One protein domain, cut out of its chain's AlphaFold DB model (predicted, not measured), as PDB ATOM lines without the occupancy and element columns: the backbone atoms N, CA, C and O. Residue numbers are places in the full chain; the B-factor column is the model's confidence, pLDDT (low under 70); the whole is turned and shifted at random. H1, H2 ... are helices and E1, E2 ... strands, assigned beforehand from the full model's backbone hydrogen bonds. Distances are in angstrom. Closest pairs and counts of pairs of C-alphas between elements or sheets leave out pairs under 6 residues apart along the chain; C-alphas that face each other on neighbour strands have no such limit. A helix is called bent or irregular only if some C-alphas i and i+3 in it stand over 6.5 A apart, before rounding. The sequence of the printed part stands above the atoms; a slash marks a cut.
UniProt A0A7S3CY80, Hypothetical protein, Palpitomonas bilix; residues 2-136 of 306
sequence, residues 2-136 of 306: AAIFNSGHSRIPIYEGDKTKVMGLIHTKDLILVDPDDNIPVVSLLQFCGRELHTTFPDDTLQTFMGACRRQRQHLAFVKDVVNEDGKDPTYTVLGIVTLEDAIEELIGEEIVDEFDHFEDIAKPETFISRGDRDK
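What this domain is: This is residues 2 to 136 of the 306 residues of the protein "Hypothetical protein" of Palpitomonas bilix (UniProt A0A7S3CY80). A long, bent two-stranded hairpin, E3 and E4, has helices H4 and H5 at the end where E3 begins and E4 ends, and beside it sits a smaller hairpin, E1 and E2, with H3 packed on E2 and with H2 following E2 at its end. After H5 a long tail without named elements, of which residues 121 to 126 stick out, runs round to the short H6 near H1. The printed part has 135 residues with six named helices and four named strands, in the order H1 E1 E2 H2 H3 H4 E3 E4 H5 H6; both two-stranded sheets are antiparallel, and the class is mixed, helices and strands. The whole is only just loose, close to compact, with a radius of gyration of the C-alphas of 17.4 A and spans of 57 by 43 by 30 A.

Where its parts are: E3 is residues 76 to 83, 22.3 A long, and begins at C-alpha 76 (-17.259, 123.977, 17.104). E4 is residues 91 to 99, 23.5 A, and bends by 57 degrees at residue 96. H4 is residues 62 to 72, 15.2 A, and H5 is residues 100 to 108, 12.4 A. E1 is residues 11 to 15, 13.2 A, and E2 is residues 22 to 27, 14.6 A. H1 is residues 2 to 7, beginning at C-alpha 2 (-16.738, 134.320, -2.553). H2 is residues 28 to 33, only just irregular, with C-alphas 30 and 33 6.8 A apart. H3 is residues 42 to 49, 10.0 A. H6 is residues 133 to 136, ending at C-alpha 136 (-24.742, 139.388, -5.314).

How they stand to each other: In the hairpin of E3 and E4, N 79 and O 96 are 2.9 A apart, within hydrogen-bond range. Residues 55 to 56 pair in parallel with residues 78 to 79 of E3. H4 and H5 touch, closest at the C-alphas of Met 66 and Leu 100, 6.5 A, at a tilt of 36 degrees, only just steep, opposite ways. The closest C-alphas of E2 and E4, those of Val 22 and Val 94, are 7.6 A apart. In the hairpin of E1 and E2, N 14 and O 24 are 2.8 A apart, within hydrogen-bond range. The closest C-alphas of E2 and H3 are those of Gly 24 and Leu 46, 6.5 A. H1 and H2 are close but not clearly touching, 7.7 A between the C-alphas of Ile 4 and Thr 28. H1 and H6 are near each other. Every O i to N i+4 pair is within hydrogen-bond range in H1, H3, H4 and H5; H2 has 0 of 2, but 2 of 3 O i to N i+3 pairs, and H6 is too short for an O i to N i+4 pair.

The domain as a whole: The two C-alphas farthest apart, those of Gly 87 and Asp 133, are 58.1 A apart. The printed part has no cut. The links H3 to H4, of 12 residues, and H5 to H6, of 24, are long. The mean pLDDT of the printed part is 80.2; residue 2 and residues 113 to 136 are under 70.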
ATOM      1  N   ALA A   2     -15.279 134.425  -2.459       67.62
ATOM      2  CA  ALA A   2     -16.738 134.320  -2.553       67.62
ATOM      3  C   ALA A   2     -17.337 132.955  -2.217       67.62
ATOM      4  O   ALA A   2     -18.433 132.923  -1.682       67.62
ATOM      5  N   ALA A   3     -16.642 131.841  -2.468       77.06
ATOM      6  CA  ALA A   3     -17.128 130.527  -2.039       77.06
ATOM      7  C   ALA A   3     -17.290 130.444  -0.508       77.06
ATOM      8  O   ALA A   3     -18.271 129.896  -0.023       77.06
ATOM      9  N   ILE A   4     -16.364 131.057   0.239       83.06
ATOM     10  CA  ILE A   4     -16.395 131.133   1.706       83.06
ATOM     11  C   ILE A   4     -17.524 132.049   2.179       83.06
ATOM     12  O   ILE A   4     -18.301 131.679   3.053       83.06
ATOM     13  N   PHE A   5     -17.651 133.236   1.582       79.06
ATOM     14  CA  PHE A   5     -18.784 134.112   1.876       79.06
ATOM     15  C   PHE A   5     -20.106 133.391   1.579       79.06
ATOM     16  O   PHE A   5     -21.046 133.420   2.370       79.06
ATOM     17  N   ASN A   6     -20.137 132.644   0.473       74.50
ATOM     18  CA  ASN A   6     -21.324 131.947   0.046       74.50
ATOM     19  C   ASN A   6     -21.673 130.712   0.879       74.50
ATOM     20  O   ASN A   6     -22.823 130.278   0.826       74.50
ATOM     21  N   SER A   7     -20.764 130.150   1.662       79.50
ATOM     22  CA  SER A   7     -21.141 129.048   2.543       79.50
ATOM     23  C   SER A   7     -21.943 129.518   3.758       79.50
ATOM     24  O   SER A   7     -22.584 128.699   4.392       79.50
ATOM     25  N   GLY A   8     -21.917 130.811   4.111       79.38
ATOM     26  CA  GLY A   8     -22.617 131.341   5.296       79.38
ATOM     27  C   GLY A   8     -21.975 130.957   6.637       79.38
ATOM     28  O   GLY A   8     -22.197 131.612   7.646       79.38
ATOM     29  N   HIS A   9     -21.094 129.955   6.658       85.88
ATOM     30  CA  HIS A   9     -20.446 129.503   7.883       85.88
ATOM     31  C   HIS A   9     -19.460 130.519   8.476       85.88
ATOM     32  O   HIS A   9     -18.583 131.063   7.800       85.88
ATOM     33  N   SER A  10     -19.542 130.690   9.796       88.88
ATOM     34  CA  SER A  10     -18.626 131.537  10.573       88.88
ATOM     35  C   SER A  10     -17.283 130.871  10.901       88.88
ATOM     36  O   SER A  10     -16.310 131.562  11.223       88.88
ATOM     37  N   ARG A  11     -17.226 129.532  10.879       90.25
ATOM     38  CA  ARG A  11     -16.080 128.714  11.310       90.25
ATOM     39  C   ARG A  11     -15.795 127.658  10.251       90.25
ATOM     40  O   ARG A  11     -16.668 126.856   9.945       90.25
ATOM     41  N   ILE A  12     -14.585 127.667   9.700       91.12
ATOM     42  CA  ILE A  12     -14.238 126.886   8.509       91.12
ATOM     43  C   ILE A  12     -13.042 125.988   8.829       91.12
ATOM     44  O   ILE A  12     -11.933 126.497   9.043       91.12
ATOM     45  N   PRO A  13     -13.246 124.660   8.897       92.19
ATOM     46  CA  PRO A  13     -12.163 123.697   9.035       92.19
ATOM     47  C   PRO A  13     -11.262 123.691   7.802       92.19
ATOM     48  O   PRO A  13     -11.745 123.639   6.670       92.19
ATOM     49  N   ILE A  14      -9.951 123.686   8.020       91.44
ATOM     50  CA  ILE A  14      -8.951 123.540   6.962       91.44
ATOM     51  C   ILE A  14      -8.293 122.174   7.108       91.44
ATOM     52  O   ILE A  14      -7.824 121.831   8.191       91.44
ATOM     53  N   TYR A  15      -8.239 121.407   6.023       91.19
ATOM     54  CA  TYR A  15      -7.665 120.063   5.983       91.19
ATOM     55  C   TYR A  15      -6.586 119.949   4.905       91.19
ATOM     56  O   TYR A  15      -6.532 120.757   3.976       91.19
ATOM     57  N   GLU A  16      -5.721 118.944   5.031       89.25
ATOM     58  CA  GLU A  16      -4.681 118.642   4.045       89.25
ATOM     59  C   GLU A  16      -4.925 117.269   3.413       89.25
ATOM     60  O   GLU A  16      -4.781 116.231   4.057       89.25
ATOM     61  N   GLY A  17      -5.256 117.263   2.121       90.00
ATOM     62  CA  GLY A  17      -5.533 116.040   1.373       90.00
ATOM     63  C   GLY A  17      -6.885 115.439   1.749       90.00
ATOM     64  O   GLY A  17      -7.872 115.697   1.068       90.00
ATOM     65  N   ASP A  18      -6.924 114.655   2.826       88.12
ATOM     66  CA  ASP A  18      -8.143 114.004   3.314       88.12
ATOM     67  C   ASP A  18      -8.867 114.873   4.355       88.12
ATOM     68  O   ASP A  18      -8.236 115.511   5.200       88.12
ATOM     69  N   LYS A  19     -10.204 114.865   4.329       86.94
ATOM     70  CA  LYS A  19     -11.068 115.591   5.276       86.94
ATOM     71  C   LYS A  19     -10.877 115.121   6.718       86.94
ATOM     72  O   LYS A  19     -11.154 115.873   7.646       86.94
ATOM     73  N   THR A  20     -10.374 113.903   6.900       86.88
ATOM     74  CA  THR A  20     -10.002 113.353   8.209       86.88
ATOM     75  C   THR A  20      -8.771 114.041   8.812       86.88
ATOM     76  O   THR A  20      -8.605 114.050  10.034       86.88
ATOM     77  N   LYS A  21      -7.920 114.660   7.979       86.69
ATOM     78  CA  LYS A  21      -6.674 115.324   8.375       86.69
ATOM     79  C   LYS A  21      -6.865 116.836   8.489       86.69
ATOM     80  O   LYS A  21      -6.391 117.620   7.664       86.69
ATOM     81  N   VAL A  22      -7.570 117.245   9.538       89.94
ATOM     82  CA  VAL A  22      -7.816 118.659   9.843       89.94
ATOM     83  C   VAL A  22      -6.549 119.309  10.407       89.94
ATOM     84  O   VAL A  22      -6.002 118.869  11.414       89.94
ATOM     85  N   MET A  23      -6.096 120.380   9.756       87.25
ATOM     86  CA  MET A  23      -4.902 121.153  10.109       87.25
ATOM     87  C   MET A  23      -5.210 122.331  11.036       87.25
ATOM     88  O   MET A  23      -4.343 122.756  11.797       87.25
ATOM     89  N   GLY A  24      -6.419 122.889  10.964       88.56
ATOM     90  CA  GLY A  24      -6.786 124.055  11.761       88.56
ATOM     91  C   GLY A  24      -8.197 124.564  11.488       88.56
ATOM     92  O   GLY A  24      -8.925 124.025  10.655       88.56
ATOM     93  N   LEU A  25      -8.569 125.627  12.199       90.81
ATOM     94  CA  LEU A  25      -9.852 126.312  12.061       90.81
ATOM     95  C   LEU A  25      -9.628 127.803  11.791       90.81
ATOM     96  O   LEU A  25      -8.914 128.468  12.548       90.81
ATOM     97  N   ILE A  26     -10.279 128.331  10.754       91.12
ATOM     98  CA  ILE A  26     -10.295 129.763  10.425       91.12
ATOM     99  C   ILE A  26     -11.685 130.329  10.713       91.12
ATOM    100  O   ILE A  26     -12.695 129.672  10.457       91.12
ATOM    101  N   HIS A  27     -11.755 131.547  11.257       90.00
ATOM    102  CA  HIS A  27     -13.020 132.267  11.362       90.00
ATOM    103  C   HIS A  27     -13.173 133.222  10.181       90.00
ATOM    104  O   HIS A  27     -12.227 133.914   9.812       90.00
ATOM    105  N   THR A  28     -14.389 133.356   9.661       89.31
ATOM    106  CA  THR A  28     -14.681 134.259   8.535       89.31
ATOM    107  C   THR A  28     -14.342 135.718   8.863       89.31
ATOM    108  O   THR A  28     -13.901 136.463   7.997       89.31
ATOM    109  N   LYS A  29     -14.419 136.123  10.139       88.25
ATOM    110  CA  LYS A  29     -13.993 137.463  10.584       88.25
ATOM    111  C   LYS A  29     -12.495 137.740  10.402       88.25
ATOM    112  O   LYS A  29     -12.106 138.897  10.304       88.25
ATOM    113  N   ASP A  30     -11.654 136.703  10.397       87.44
ATOM    114  CA  ASP A  30     -10.208 136.876  10.217       87.44
ATOM    115  C   ASP A  30      -9.887 137.255   8.763       87.44
ATOM    116  O   ASP A  30      -8.842 137.827   8.478       87.44
ATOM    117  N   LEU A  31     -10.827 136.988   7.854       87.75
ATOM    118  CA  LEU A  31     -10.728 137.287   6.434       87.75
ATOM    119  C   LEU A  31     -11.091 138.738   6.087       87.75
ATOM    120  O   LEU A  31     -10.916 139.138   4.944       87.75
ATOM    121  N   ILE A  32     -11.576 139.540   7.045       86.31
ATOM    122  CA  ILE A  32     -11.997 140.936   6.809       86.31
ATOM    123  C   ILE A  32     -10.829 141.817   6.346       86.31
ATOM    124  O   ILE A  32     -11.028 142.755   5.583       86.31
ATOM    125  N   LEU A  33      -9.620 141.534   6.834       82.69
ATOM    126  CA  LEU A  33      -8.409 142.299   6.518       82.69
ATOM    127  C   LEU A  33      -7.581 141.658   5.400       82.69
ATOM    128  O   LEU A  33      -6.471 142.111   5.134       82.69
ATOM    129  N   VAL A  34      -8.081 140.576   4.804       85.25
ATOM    130  CA  VAL A  34      -7.382 139.847   3.750       85.25
ATOM    131  C   VAL A  34      -7.871 140.373   2.414       85.25
ATOM    132  O   VAL A  34      -9.049 140.226   2.085       85.25
ATOM    133  N   ASP A  35      -6.955 140.962   1.653       82.75
ATOM    134  CA  ASP A  35      -7.217 141.352   0.277       82.75
ATOM    135  C   ASP A  35      -7.252 140.093  -0.616       82.75
ATOM    136  O   ASP A  35      -6.302 139.299  -0.593       82.75
ATOM    137  N   PRO A  36      -8.336 139.850  -1.378       82.69
ATOM    138  CA  PRO A  36      -8.377 138.777  -2.366       82.69
ATOM    139  C   PRO A  36      -7.249 138.855  -3.406       82.69
ATOM    140  O   PRO A  36      -6.782 137.802  -3.851       82.69
ATOM    141  N   ASP A  37      -6.793 140.059  -3.762       79.44
ATOM    142  CA  ASP A  37      -5.801 140.281  -4.821       79.44
ATOM    143  C   ASP A  37      -4.389 139.845  -4.401       79.44
ATOM    144  O   ASP A  37      -3.582 139.415  -5.233       79.44
ATOM    145  N   ASP A  38      -4.106 139.840  -3.096       85.38
ATOM    146  CA  ASP A  38      -2.819 139.403  -2.542       85.38
ATOM    147  C   ASP A  38      -2.571 137.895  -2.722       85.38
ATOM    148  O   ASP A  38      -1.443 137.424  -2.554       85.38
ATOM    149  N   ASN A  39      -3.609 137.112  -3.058       83.75
ATOM    150  CA  ASN A  39      -3.529 135.662  -3.269       83.75
ATOM    151  C   ASN A  39      -2.809 134.916  -2.123       83.75
ATOM    152  O   ASN A  39      -2.053 133.962  -2.341       83.75
ATOM    153  N   ILE A  40      -3.047 135.351  -0.879       86.88
ATOM    154  CA  ILE A  40      -2.384 134.808   0.311       86.88
ATOM    155  C   ILE A  40      -2.734 133.318   0.476       86.88
ATOM    156  O   ILE A  40      -3.915 132.965   0.563       86.88
ATOM    157  N   PRO A  41      -1.737 132.420   0.590       89.38
ATOM    158  CA  PRO A  41      -1.996 131.007   0.827       89.38
ATOM    159  C   PRO A  41      -2.734 130.768   2.151       89.38
ATOM    160  O   PRO A  41      -2.357 131.296   3.197       89.38
ATOM    161  N   VAL A  42      -3.727 129.872   2.143       88.31
ATOM    162  CA  VAL A  42      -4.505 129.506   3.347       88.31
ATOM    163  C   VAL A  42      -3.608 128.977   4.473       88.31
ATOM    164  O   VAL A  42      -3.868 129.223   5.648       88.31
ATOM    165  N   VAL A  43      -2.512 128.299   4.125       88.31
ATOM    166  CA  VAL A  43      -1.516 127.817   5.095       88.31
ATOM    167  C   VAL A  43      -0.879 128.973   5.871       88.31
ATOM    168  O   VAL A  43      -0.654 128.850   7.072       88.31
ATOM    169  N   SER A  44      -0.633 130.115   5.226       88.69
ATOM    170  CA  SER A  44      -0.127 131.312   5.901       88.69
ATOM    171  C   SER A  44      -1.176 131.874   6.860       88.69
ATOM    172  O   SER A  44      -0.858 132.171   8.007       88.69
ATOM    173  N   LEU A  45      -2.447 131.925   6.448       87.69
ATOM    174  CA  LEU A  45      -3.541 132.352   7.328       87.69
ATOM    175  C   LEU A  45      -3.698 131.433   8.547       87.69
ATOM    176  O   LEU A  45      -3.935 131.919   9.649       87.69
ATOM    177  N   LEU A  46      -3.495 130.124   8.392       87.62
ATOM    178  CA  LEU A  46      -3.480 129.188   9.518       87.62
ATOM    179  C   LEU A  46      -2.360 129.479  10.523       87.62
ATOM    180  O   LEU A  46      -2.565 129.307  11.718       87.62
ATOM    181  N   GLN A  47      -1.191 129.939  10.079       85.00
ATOM    182  CA  GLN A  47      -0.092 130.260  10.997       85.00
ATOM    183  C   GLN A  47      -0.384 131.498  11.851       85.00
ATOM    184  O   GLN A  47       0.003 131.542  13.017       85.00
ATOM    185  N   PHE A  48      -1.070 132.495  11.287       81.81
ATOM    186  CA  PHE A  48      -1.356 133.759  11.976       81.81
ATOM    187  C   PHE A  48      -2.692 133.761  12.728       81.81
ATOM    188  O   PHE A  48      -2.809 134.391  13.778       81.81
ATOM    189  N   CYS A  49      -3.699 133.071  12.195       77.38
ATOM    190  CA  CYS A  49      -5.081 133.114  12.677       77.38
ATOM    191  C   CYS A  49      -5.616 131.739  13.096       77.38
ATOM    192  O   CYS A  49      -6.749 131.646  13.580       77.38
ATOM    193  N   GLY A  50      -4.831 130.675  12.910       75.00
ATOM    194  CA  GLY A  50      -5.221 129.322  13.271       75.00
ATOM    195  C   GLY A  50      -5.510 129.210  14.759       75.00
ATOM    196  O   GLY A  50      -4.761 129.694  15.610       75.00
ATOM    197  N   ARG A  51      -6.633 128.570  15.068       83.75
ATOM    198  CA  ARG A  51      -7.035 128.261  16.439       83.75
ATOM    199  C   ARG A  51      -6.789 126.795  16.724       83.75
ATOM    200  O   ARG A  51      -6.913 125.953  15.835       83.75
ATOM    201  N   GLU A  52      -6.464 126.518  17.981       79.38
ATOM    202  CA  GLU A  52      -6.392 125.153  18.483       79.38
ATOM    203  C   GLU A  52      -7.743 124.460  18.278       79.38
ATOM    204  O   GLU A  52      -8.798 125.072  18.471       79.38
ATOM    205  N   LEU A  53      -7.691 123.204  17.837       85.12
ATOM    206  CA  LEU A  53      -8.870 122.406  17.539       85.12
ATOM    207  C   LEU A  53      -9.467 121.885  18.847       85.12
ATOM    208  O   LEU A  53      -8.856 121.055  19.521       85.12
ATOM    209  N   HIS A  54     -10.677 122.320  19.196       89.19
ATOM    210  CA  HIS A  54     -11.443 121.623  20.219       89.19
ATOM    211  C   HIS A  54     -11.839 120.240  19.694       89.19
ATOM    212  O   HIS A  54     -12.405 120.118  18.610       89.19
ATOM    213  N   THR A  55     -11.527 119.191  20.453       91.38
ATOM    214  CA  THR A  55     -11.892 117.813  20.110       91.38
ATOM    215  C   THR A  55     -12.734 117.183  21.202       91.38
ATOM    216  O   THR A  55     -12.451 117.405  22.381       91.38
ATOM    217  N   THR A  56     -13.672 116.333  20.807       93.44
ATOM    218  CA  THR A  56     -14.536 115.536  21.688       93.44
ATOM    219  C   THR A  56     -14.595 114.096  21.168       93.44
ATOM    220  O   THR A  56     -14.183 113.833  20.033       93.44
ATOM    221  N   PHE A  57     -15.065 113.163  21.986       93.56
ATOM    222  CA  PHE A  57     -15.271 111.772  21.595       93.56
ATOM    223  C   PHE A  57     -16.764 111.461  21.385       93.56
ATOM    224  O   PHE A  57     -17.610 112.144  21.961       93.56
ATOM    225  N   PRO A  58     -17.115 110.442  20.578       92.00
ATOM    226  CA  PRO A  58     -18.511 110.055  20.340       92.00
ATOM    227  C   PRO A  58     -19.286 109.642  21.597       92.00
ATOM    228  O   PRO A  58     -20.510 109.706  21.614       92.00
ATOM    229  N   ASP A  59     -18.586 109.182  22.633       92.44
ATOM    230  CA  ASP A  59     -19.143 108.756  23.917       92.44
ATOM    231  C   ASP A  59     -19.262 109.897  24.944       92.44
ATOM    232  O   ASP A  59     -19.811 109.693  26.032       92.44
ATOM    233  N   ASP A  60     -18.802 111.110  24.609       92.56
ATOM    234  CA  ASP A  60     -18.971 112.278  25.470       92.56
ATOM    235  C   ASP A  60     -20.450 112.668  25.586       92.56
ATOM    236  O   ASP A  60     -21.180 112.815  24.607       92.56
ATOM    237  N   THR A  61     -20.905 112.911  26.819       93.38
ATOM    238  CA  THR A  61     -22.266 113.417  27.035       93.38
ATOM    239  C   THR A  61     -22.401 114.857  26.543       93.38
ATOM    240  O   THR A  61     -21.472 115.661  26.676       93.38
ATOM    241  N   LEU A  62     -23.607 115.229  26.104       91.12
ATOM    242  CA  LEU A  62     -23.931 116.595  25.685       91.12
ATOM    243  C   LEU A  62     -23.563 117.640  26.750       91.12
ATOM    244  O   LEU A  62     -23.018 118.698  26.447       91.12
ATOM    245  N   GLN A  63     -23.781 117.318  28.029       91.56
ATOM    246  CA  GLN A  63     -23.427 118.195  29.146       91.56
ATOM    247  C   GLN A  63     -21.910 118.408  29.261       91.56
ATOM    248  O   GLN A  63     -21.461 119.525  29.549       91.56
ATOM    249  N   THR A  64     -21.116 117.354  29.041       92.75
ATOM    250  CA  THR A  64     -19.650 117.436  29.005       92.75
ATOM    251  C   THR A  64     -19.201 118.314  27.843       92.75
ATOM    252  O   THR A  64     -18.423 119.246  28.068       92.75
ATOM    253  N   PHE A  65     -19.746 118.071  26.649       93.38
ATOM    254  CA  PHE A  65     -19.468 118.832  25.434       93.38
ATOM    255  C   PHE A  65     -19.784 120.327  25.606       93.38
ATOM    256  O   PHE A  65     -18.884 121.164  25.544       93.38
ATOM    257  N   MET A  66     -21.022 120.680  25.967       91.69
ATOM    258  CA  MET A  66     -21.429 122.075  26.197       91.69
ATOM    259  C   MET A  66     -20.587 122.743  27.296       91.69
ATOM    260  O   MET A  66     -20.210 123.917  27.210       91.69
ATOM    261  N   GLY A  67     -20.262 121.987  28.351       92.00
ATOM    262  CA  GLY A  67     -19.378 122.433  29.421       92.00
ATOM    263  C   GLY A  67     -17.966 122.754  28.926       92.00
ATOM    264  O   GLY A  67     -17.380 123.745  29.376       92.00
ATOM    265  N   ALA A  68     -17.428 121.948  28.010       90.75
ATOM    266  CA  ALA A  68     -16.134 122.164  27.374       90.75
ATOM    267  C   ALA A  68     -16.165 123.372  26.426       90.75
ATOM    268  O   ALA A  68     -15.346 124.279  26.606       90.75
ATOM    269  N   CYS A  69     -17.168 123.470  25.545       90.38
ATOM    270  CA  CYS A  69     -17.378 124.616  24.655       90.38
ATOM    271  C   CYS A  69     -17.402 125.944  25.418       90.38
ATOM    272  O   CYS A  69     -16.690 126.894  25.078       90.38
ATOM    273  N   ARG A  70     -18.155 126.002  26.526       89.44
ATOM    274  CA  ARG A  70     -18.247 127.203  27.369       89.44
ATOM    275  C   ARG A  70     -16.916 127.568  28.032       89.44
ATOM    276  O   ARG A  70     -16.602 128.751  28.151       89.44
ATOM    277  N   ARG A  71     -16.138 126.578  28.489       90.12
ATOM    278  CA  ARG A  71     -14.826 126.818  29.119       90.12
ATOM    279  C   ARG A  71     -13.794 127.298  28.105       90.12
ATOM    280  O   ARG A  71     -13.050 128.227  28.402       90.12
ATOM    281  N   GLN A  72     -13.765 126.679  26.930       86.38
ATOM    282  CA  GLN A  72     -12.788 126.970  25.880       86.38
ATOM    283  C   GLN A  72     -13.195 128.157  24.996       86.38
ATOM    284  O   GLN A  72     -12.379 128.648  24.223       86.38
ATOM    285  N   ARG A  73     -14.433 128.657  25.136       87.88
ATOM    286  CA  ARG A  73     -15.022 129.708  24.284       87.88
ATOM    287  C   ARG A  73     -14.957 129.347  22.795       87.88
ATOM    288  O   ARG A  73     -14.766 130.213  21.943       87.88
ATOM    289  N   GLN A  74     -15.108 128.059  22.502       89.12
ATOM    290  CA  GLN A  74     -15.145 127.503  21.155       89.12
ATOM    291  C   GLN A  74     -16.460 126.749  20.980       89.12
ATOM    292  O   GLN A  74     -16.820 125.932  21.819       89.12
ATOM    293  N   HIS A  75     -17.198 127.076  19.921       91.25
ATOM    294  CA  HIS A  75     -18.543 126.538  19.683       91.25
ATOM    295  C   HIS A  75     -18.554 125.430  18.625       91.25
ATOM    296  O   HIS A  75     -19.608 124.908  18.327       91.25
ATOM    297  N   LEU A  76     -17.402 125.085  18.044       93.06
ATOM    298  CA  LEU A  76     -17.259 123.977  17.104       93.06
ATOM    299  C   LEU A  76     -16.202 123.033  17.660       93.06
ATOM    300  O   LEU A  76     -15.127 123.495  18.052       93.06
ATOM    301  N   ALA A  77     -16.504 121.739  17.680       93.38
ATOM    302  CA  ALA A  77     -15.557 120.692  18.025       93.38
ATOM    303  C   ALA A  77     -15.469 119.636  16.932       93.38
ATOM    304  O   ALA A  77     -16.429 119.379  16.209       93.38
ATOM    305  N   PHE A  78     -14.316 118.986  16.865       93.75
ATOM    306  CA  PHE A  78     -14.079 117.824  16.024       93.75
ATOM    307  C   PHE A  78     -14.318 116.556  16.833       93.75
ATOM    308  O   PHE A  78     -13.697 116.344  17.880       93.75
ATOM    309  N   VAL A  79     -15.202 115.703  16.333       93.81
ATOM    310  CA  VAL A  79     -15.442 114.379  16.899       93.81
ATOM    311  C   VAL A  79     -14.347 113.456  16.384       93.81
ATOM    312  O   VAL A  79     -14.206 113.289  15.171       93.81
ATOM    313  N   LYS A  80     -13.553 112.877  17.286       92.44
ATOM    314  CA  LYS A  80     -12.450 111.975  16.931       92.44
ATOM    315  C   LYS A  80     -12.672 110.573  17.475       92.44
ATOM    316  O   LYS A  80     -13.181 110.414  18.579       92.44
ATOM    317  N   ASP A  81     -12.208 109.585  16.726       90.62
ATOM    318  CA  ASP A  81     -12.183 108.186  17.143       90.62
ATOM    319  C   ASP A  81     -10.748 107.668  17.239       90.62
ATOM    320  O   ASP A  81      -9.825 108.216  16.622       90.62
ATOM    321  N   VAL A  82     -10.561 106.628  18.045       88.62
ATOM    322  CA  VAL A  82      -9.271 105.975  18.257       88.62
ATOM    323  C   VAL A  82      -9.165 104.781  17.324       88.62
ATOM    324  O   VAL A  82      -9.813 103.754  17.518       88.62
ATOM    325  N   VAL A  83      -8.282 104.888  16.339       84.69
ATOM    326  CA  VAL A  83      -7.937 103.773  15.464       84.69
ATOM    327  C   VAL A  83      -6.726 103.059  16.050       84.69
ATOM    328  O   VAL A  83      -5.626 103.613  16.117       84.69
ATOM    329  N   ASN A  84      -6.948 101.818  16.481       85.31
ATOM    330  CA  ASN A  84      -5.899 100.927  16.957       85.31
ATOM    331  C   ASN A  84      -5.492  99.988  15.817       85.31
ATOM    332  O   ASN A  84      -6.271  99.118  15.430       85.31
ATOM    333  N   GLU A  85      -4.281 100.155  15.287       82.38
ATOM    334  CA  GLU A  85      -3.673  99.190  14.367       82.38
ATOM    335  C   GLU A  85      -2.672  98.305  15.119       82.38
ATOM    336  O   GLU A  85      -1.834  98.802  15.876       82.38
ATOM    337  N   ASP A  86      -2.732  96.988  14.892       77.12
ATOM    338  CA  ASP A  86      -1.855  96.020  15.556       77.12
ATOM    339  C   ASP A  86      -0.371  96.356  15.334       77.12
ATOM    340  O   ASP A  86       0.143  96.346  14.213       77.12
ATOM    341  N   GLY A  87       0.339  96.633  16.432       78.19
ATOM    342  CA  GLY A  87       1.775  96.920  16.422       78.19
ATOM    343  C   GLY A  87       2.161  98.366  16.089       78.19
ATOM    344  O   GLY A  87       3.354  98.629  15.924       78.19
ATOM    345  N   LYS A  88       1.202  99.299  16.014       80.00
ATOM    346  CA  LYS A  88       1.456 100.746  15.920       80.00
ATOM    347  C   LYS A  88       0.839 101.493  17.101       80.00
ATOM    348  O   LYS A  88      -0.063 100.989  17.766       80.00
ATOM    349  N   ASP A  89       1.335 102.702  17.348       83.38
ATOM    350  CA  ASP A  89       0.729 103.600  18.327       83.38
ATOM    351  C   ASP A  89      -0.693 103.995  17.885       83.38
ATOM    352  O   ASP A  89      -0.927 104.174  16.685       83.38
ATOM    353  N   PRO A  90      -1.641 104.139  18.831       84.81
ATOM    354  CA  PRO A  90      -3.006 104.538  18.522       84.81
ATOM    355  C   PRO A  90      -3.028 105.891  17.811       84.81
ATOM    356  O   PRO A  90      -2.438 106.869  18.275       84.81
ATOM    357  N   THR A  91      -3.745 105.951  16.690       85.50
ATOM    358  CA  THR A  91      -3.922 107.178  15.908       85.50
ATOM    359  C   THR A  91      -5.343 107.700  16.045       85.50
ATOM    360  O   THR A  91      -6.289 106.921  16.137       85.50
ATOM    361  N   TYR A  92      -5.501 109.022  16.042       85.44
ATOM    362  CA  TYR A  92      -6.817 109.654  16.064       85.44
ATOM    363  C   TYR A  92      -7.272 109.997  14.649       85.44
ATOM    364  O   TYR A  92      -6.516 110.608  13.893       85.44
ATOM    365  N   THR A  93      -8.526 109.678  14.341       87.19
ATOM    366  CA  THR A  93      -9.171 110.030  13.069       87.19
ATOM    367  C   THR A  93     -10.397 110.888  13.346       87.19
ATOM    368  O   THR A  93     -11.192 110.566  14.227       87.19
ATOM    369  N   VAL A  94     -10.563 111.986  12.607       91.38
ATOM    370  CA  VAL A  94     -11.761 112.830  12.706       91.38
ATOM    371  C   VAL A  94     -12.930 112.134  12.009       91.38
ATOM    372  O   VAL A  94     -12.849 111.835  10.821       91.38
ATOM    373  N   LEU A  95     -14.014 111.898  12.750       91.25
ATOM    374  CA  LEU A  95     -15.277 111.368  12.230       91.25
ATOM    375  C   LEU A  95     -16.166 112.474  11.655       91.25
ATOM    376  O   LEU A  95     -16.849 112.270  10.657       91.25
ATOM    377  N   GLY A  96     -16.163 113.643  12.296       91.50
ATOM    378  CA  GLY A  96     -17.032 114.755  11.933       91.50
ATOM    379  C   GLY A  96     -16.848 115.961  12.844       91.50
ATOM    380  O   GLY A  96     -15.863 116.063  13.580       91.50
ATOM    381  N   ILE A  97     -17.811 116.874  12.787       93.12
ATOM    382  CA  ILE A  97     -17.875 118.066  13.630       93.12
ATOM    383  C   ILE A  97     -19.197 118.098  14.389       93.12
ATOM    384  O   ILE A  97     -20.176 117.505  13.947       93.12
ATOM    385  N   VAL A  98     -19.203 118.794  15.516       92.88
ATOM    386  CA  VAL A  98     -20.403 119.101  16.296       92.88
ATOM    387  C   VAL A  98     -20.320 120.546  16.766       92.88
ATOM    388  O   VAL A  98     -19.233 121.031  17.118       92.88
ATOM    389  N   THR A  99     -21.448 121.246  16.751       92.19
ATOM    390  CA  THR A  99     -21.532 122.641  17.171       92.19
ATOM    391  C   THR A  99     -22.335 122.811  18.458       92.19
ATOM    392  O   THR A  99     -23.067 121.924  18.901       92.19
ATOM    393  N   LEU A 100     -22.137 123.946  19.130       91.56
ATOM    394  CA  LEU A 100     -22.910 124.287  20.320       91.56
ATOM    395  C   LEU A 100     -24.376 124.536  19.956       91.56
ATOM    396  O   LEU A 100     -25.249 124.258  20.768       91.56
ATOM    397  N   GLU A 101     -24.613 125.061  18.759       89.19
ATOM    398  CA  GLU A 101     -25.926 125.274  18.174       89.19
ATOM    399  C   GLU A 101     -26.685 123.935  18.054       89.19
ATOM    400  O   GLU A 101     -27.752 123.816  18.658       89.19
ATOM    401  N   ASP A 102     -26.070 122.892  17.471       87.88
ATOM    402  CA  ASP A 102     -26.655 121.535  17.379       87.88
ATOM    403  C   ASP A 102     -27.021 120.970  18.764       87.88
ATOM    404  O   ASP A 102     -28.072 120.367  18.981       87.88
ATOM    405  N   ALA A 103     -26.147 121.183  19.753       89.81
ATOM    406  CA  ALA A 103     -26.385 120.704  21.111       89.81
ATOM    407  C   ALA A 103     -27.552 121.419  21.807       89.81
ATOM    408  O   ALA A 103     -28.197 120.845  22.687       89.81
ATOM    409  N   ILE A 104     -27.797 122.682  21.467       88.69
ATOM    410  CA  ILE A 104     -28.932 123.434  21.997       88.69
ATOM    411  C   ILE A 104     -30.215 123.014  21.272       88.69
ATOM    412  O   ILE A 104     -31.229 122.834  21.943       88.69
ATOM    413  N   GLU A 105     -30.167 122.809  19.957       87.62
ATOM    414  CA  GLU A 105     -31.283 122.284  19.162       87.62
ATOM    415  C   GLU A 105     -31.782 120.941  19.711       87.62
ATOM    416  O   GLU A 105     -32.962 120.819  20.036       87.62
ATOM    417  N   GLU A 106     -30.887 119.983  19.967       87.75
ATOM    418  CA  GLU A 106     -31.252 118.690  20.570       87.75
ATOM    419  C   GLU A 106     -31.856 118.828  21.979       87.75
ATOM    420  O   GLU A 106     -32.697 118.029  22.397       87.75
ATOM    421  N   LEU A 107     -31.448 119.850  22.739       86.94
ATOM    422  CA  LEU A 107     -31.987 120.101  24.078       86.94
ATOM    423  C   LEU A 107     -33.389 120.730  24.039       86.94
ATOM    424  O   LEU A 107     -34.204 120.453  24.923       86.94
ATOM    425  N   ILE A 108     -33.650 121.607  23.069       87.81
ATOM    426  CA  ILE A 108     -34.921 122.330  22.919       87.81
ATOM    427  C   ILE A 108     -35.937 121.491  22.128       87.81
ATOM    428  O   ILE A 108     -37.134 121.569  22.403       87.81
ATOM    429  N   GLY A 109     -35.464 120.651  21.206       84.81
ATOM    430  CA  GLY A 109     -36.281 119.881  20.271       84.81
ATOM    431  C   GLY A 109     -36.830 120.711  19.106       84.81
ATOM    432  O   GLY A 109     -37.812 120.300  18.490       84.81
ATOM    433  N   GLU A 110     -36.237 121.877  18.834       82.69
ATOM    434  CA  GLU A 110     -36.601 122.779  17.737       82.69
ATOM    435  C   GLU A 110     -35.337 123.249  17.010       82.69
ATOM    436  O   GLU A 110     -34.342 123.580  17.657       82.69
ATOM    437  N   GLU A 111     -35.414 123.314  15.679       76.81
ATOM    438  CA  GLU A 111     -34.336 123.795  14.811       76.81
ATOM    439  C   GLU A 111     -34.077 125.288  15.040       76.81
ATOM    440  O   GLU A 111     -35.001 126.112  15.033       76.81
ATOM    441  N   ILE A 112     -32.806 125.646  15.238       74.12
ATOM    442  CA  ILE A 112     -32.386 127.043  15.364       74.12
ATOM    443  C   ILE A 112     -31.870 127.504  14.008       74.12
ATOM    444  O   ILE A 112     -30.770 127.154  13.601       74.12
ATOM    445  N   VAL A 113     -32.658 128.340  13.338       67.06
ATOM    446  CA  VAL A 113     -32.295 128.930  12.047       67.06
ATOM    447  C   VAL A 113     -31.569 130.257  12.275       67.06
ATOM    448  O   VAL A 113     -32.175 131.197  12.799       67.06
ATOM    449  N   ASP A 114     -30.303 130.356  11.860       64.06
ATOM    450  CA  ASP A 114     -29.581 131.634  11.815       64.06
ATOM    451  C   ASP A 114     -30.041 132.482  10.614       64.06
ATOM    452  O   ASP A 114     -30.484 131.973   9.581       64.06
ATOM    453  N   GLU A 115     -29.901 133.805  10.703       61.69
ATOM    454  CA  GLU A 115     -30.328 134.734   9.653       61.69
ATOM    455  C   GLU A 115     -29.591 134.536   8.311       61.69
ATOM    456  O   GLU A 115     -30.033 135.060   7.284       61.69
ATOM    457  N   PHE A 116     -28.477 133.795   8.314       57.50
ATOM    458  CA  PHE A 116     -27.597 133.566   7.163       57.50
ATOM    459  C   PHE A 116     -27.507 132.100   6.707       57.50
ATOM    460  O   PHE A 116     -26.753 131.821   5.763       57.50
ATOM    461  N   ASP A 117     -28.243 131.184   7.342       60.78
ATOM    462  CA  ASP A 117     -28.192 129.757   7.015       60.78
ATOM    463  C   ASP A 117     -28.920 129.436   5.704       60.78
ATOM    464  O   ASP A 117     -29.978 129.980   5.372       60.78
ATOM    465  N   HIS A 118     -28.328 128.523   4.933       53.97
ATOM    466  CA  HIS A 118     -28.972 127.925   3.769       53.97
ATOM    467  C   HIS A 118     -29.654 126.635   4.187       53.97
ATOM    468  O   HIS A 118     -28.995 125.711   4.653       53.97
ATOM    469  N   PHE A 119     -30.958 126.553   3.965       50.47
ATOM    470  CA  PHE A 119     -31.718 125.343   4.238       50.47
ATOM    471  C   PHE A 119     -31.363 124.222   3.251       50.47
ATOM    472  O   PHE A 119     -31.670 124.316   2.061       50.47
ATOM    473  N   GLU A 120     -30.804 123.129   3.766       42.62
ATOM    474  CA  GLU A 120     -30.947 121.787   3.199       42.62
ATOM    475  C   GLU A 120     -31.498 120.879   4.305       42.62
ATOM    476  O   GLU A 120     -30.754 120.272   5.070       42.62
ATOM    477  N   ASP A 121     -32.826 120.804   4.412       43.06
ATOM    478  CA  ASP A 121     -33.488 119.814   5.259       43.06
ATOM    479  C   ASP A 121     -33.140 118.416   4.707       43.06
ATOM    480  O   ASP A 121     -33.560 118.039   3.607       43.06
ATOM    481  N   ILE A 122     -32.345 117.645   5.461       50.88
ATOM    482  CA  ILE A 122     -31.869 116.299   5.084       50.88
ATOM    483  C   ILE A 122     -33.062 115.358   4.791       50.88
ATOM    484  O   ILE A 122     -32.911 114.363   4.076       50.88
ATOM    485  N   ALA A 123     -34.268 115.681   5.284       48.72
ATOM    486  CA  ALA A 123     -35.493 114.925   5.045       48.72
ATOM    487  C   ALA A 123     -36.405 115.484   3.927       48.72
ATOM    488  O   ALA A 123     -37.261 114.734   3.442       48.72
ATOM    489  N   LYS A 124     -36.264 116.749   3.491       40.03
ATOM    490  CA  LYS A 124     -37.106 117.367   2.438       40.03
ATOM    491  C   LYS A 124     -36.336 118.412   1.604       40.03
ATOM    492  O   LYS A 124     -36.186 119.551   2.030       40.03
ATOM    493  N   PRO A 125     -35.954 118.104   0.353       39.12
ATOM    494  CA  PRO A 125     -34.977 118.897  -0.398       39.12
ATOM    495  C   PRO A 125     -35.548 120.139  -1.117       39.12
ATOM    496  O   PRO A 125     -34.974 120.585  -2.106       39.12
ATOM    497  N   GLU A 126     -36.685 120.703  -0.695       36.22
ATOM    498  CA  GLU A 126     -37.383 121.723  -1.496       36.22
ATOM    499  C   GLU A 126     -37.881 122.928  -0.689       36.22
ATOM    500  O   GLU A 126     -39.080 123.172  -0.618       36.22
ATOM    501  N   THR A 127     -36.964 123.749  -0.168       33.59
ATOM    502  CA  THR A 127     -37.215 125.193   0.006       33.59
ATOM    503  C   THR A 127     -35.903 125.975   0.003       33.59
ATOM    504  O   THR A 127     -35.268 126.163   1.033       33.59
ATOM    505  N   PHE A 128     -35.517 126.474  -1.172       35.53
ATOM    506  CA  PHE A 128     -34.421 127.430  -1.320       35.53
ATOM    507  C   PHE A 128     -34.911 128.831  -0.941       35.53
ATOM    508  O   PHE A 128     -35.711 129.429  -1.666       35.53
ATOM    509  N   ILE A 129     -34.409 129.393   0.159       37.19
ATOM    510  CA  ILE A 129     -34.483 130.840   0.365       37.19
ATOM    511  C   ILE A 129     -33.362 131.456  -0.473       37.19
ATOM    512  O   ILE A 129     -32.182 131.329  -0.163       37.19
ATOM    513  N   SER A 130     -33.729 132.087  -1.590       42.12
ATOM    514  CA  SER A 130     -32.778 132.834  -2.413       42.12
ATOM    515  C   SER A 130     -32.150 133.937  -1.566       42.12
ATOM    516  O   SER A 130     -32.852 134.850  -1.128       42.12
ATOM    517  N   ARG A 131     -30.825 133.896  -1.403       45.62
ATOM    518  CA  ARG A 131     -30.054 135.051  -0.936       45.62
ATOM    519  C   ARG A 131     -30.457 136.299  -1.715       45.62
ATOM    520  O   ARG A 131     -30.585 136.254  -2.942       45.62
ATOM    521  N   GLY A 132     -30.723 137.384  -0.992       47.97
ATOM    522  CA  GLY A 132     -31.212 138.632  -1.572       47.97
ATOM    523  C   GLY A 132     -30.172 139.325  -2.459       47.97
ATOM    524  O   GLY A 132     -28.975 139.058  -2.377       47.97
ATOM    525  N   ASP A 133     -30.628 140.286  -3.267       45.88
ATOM    526  CA  ASP A 133     -29.812 141.059  -4.225       45.88
ATOM    527  C   ASP A 133     -28.571 141.748  -3.616       45.88
ATOM    528  O   ASP A 133     -27.616 142.061  -4.328       45.88
ATOM    529  N   ARG A 134     -28.545 141.957  -2.291       45.75
ATOM    530  CA  ARG A 134     -27.404 142.540  -1.563       45.75
ATOM    531  C   ARG A 134     -26.151 141.665  -1.598       45.75
ATOM    532  O   ARG A 134     -25.052 142.206  -1.713       45.75
ATOM    533  N   ASP A 135     -26.308 140.346  -1.547       54.75
ATOM    534  CA  ASP A 135     -25.169 139.425  -1.488       54.75
ATOM    535  C   ASP A 135     -24.495 139.304  -2.853       54.75
ATOM    536  O   ASP A 135     -23.272 139.257  -2.937       54.75
ATOM    537  N   LYS A 136     -25.273 139.364  -3.942       53.19
ATOM    538  CA  LYS A 136     -24.742 139.388  -5.314       53.19
ATOM    539  C   LYS A 136     -23.894 140.629  -5.581       53.19
ATOM    540  O   LYS A 136     -22.815 140.506  -6.150       53.19
TER     541      LYS A 136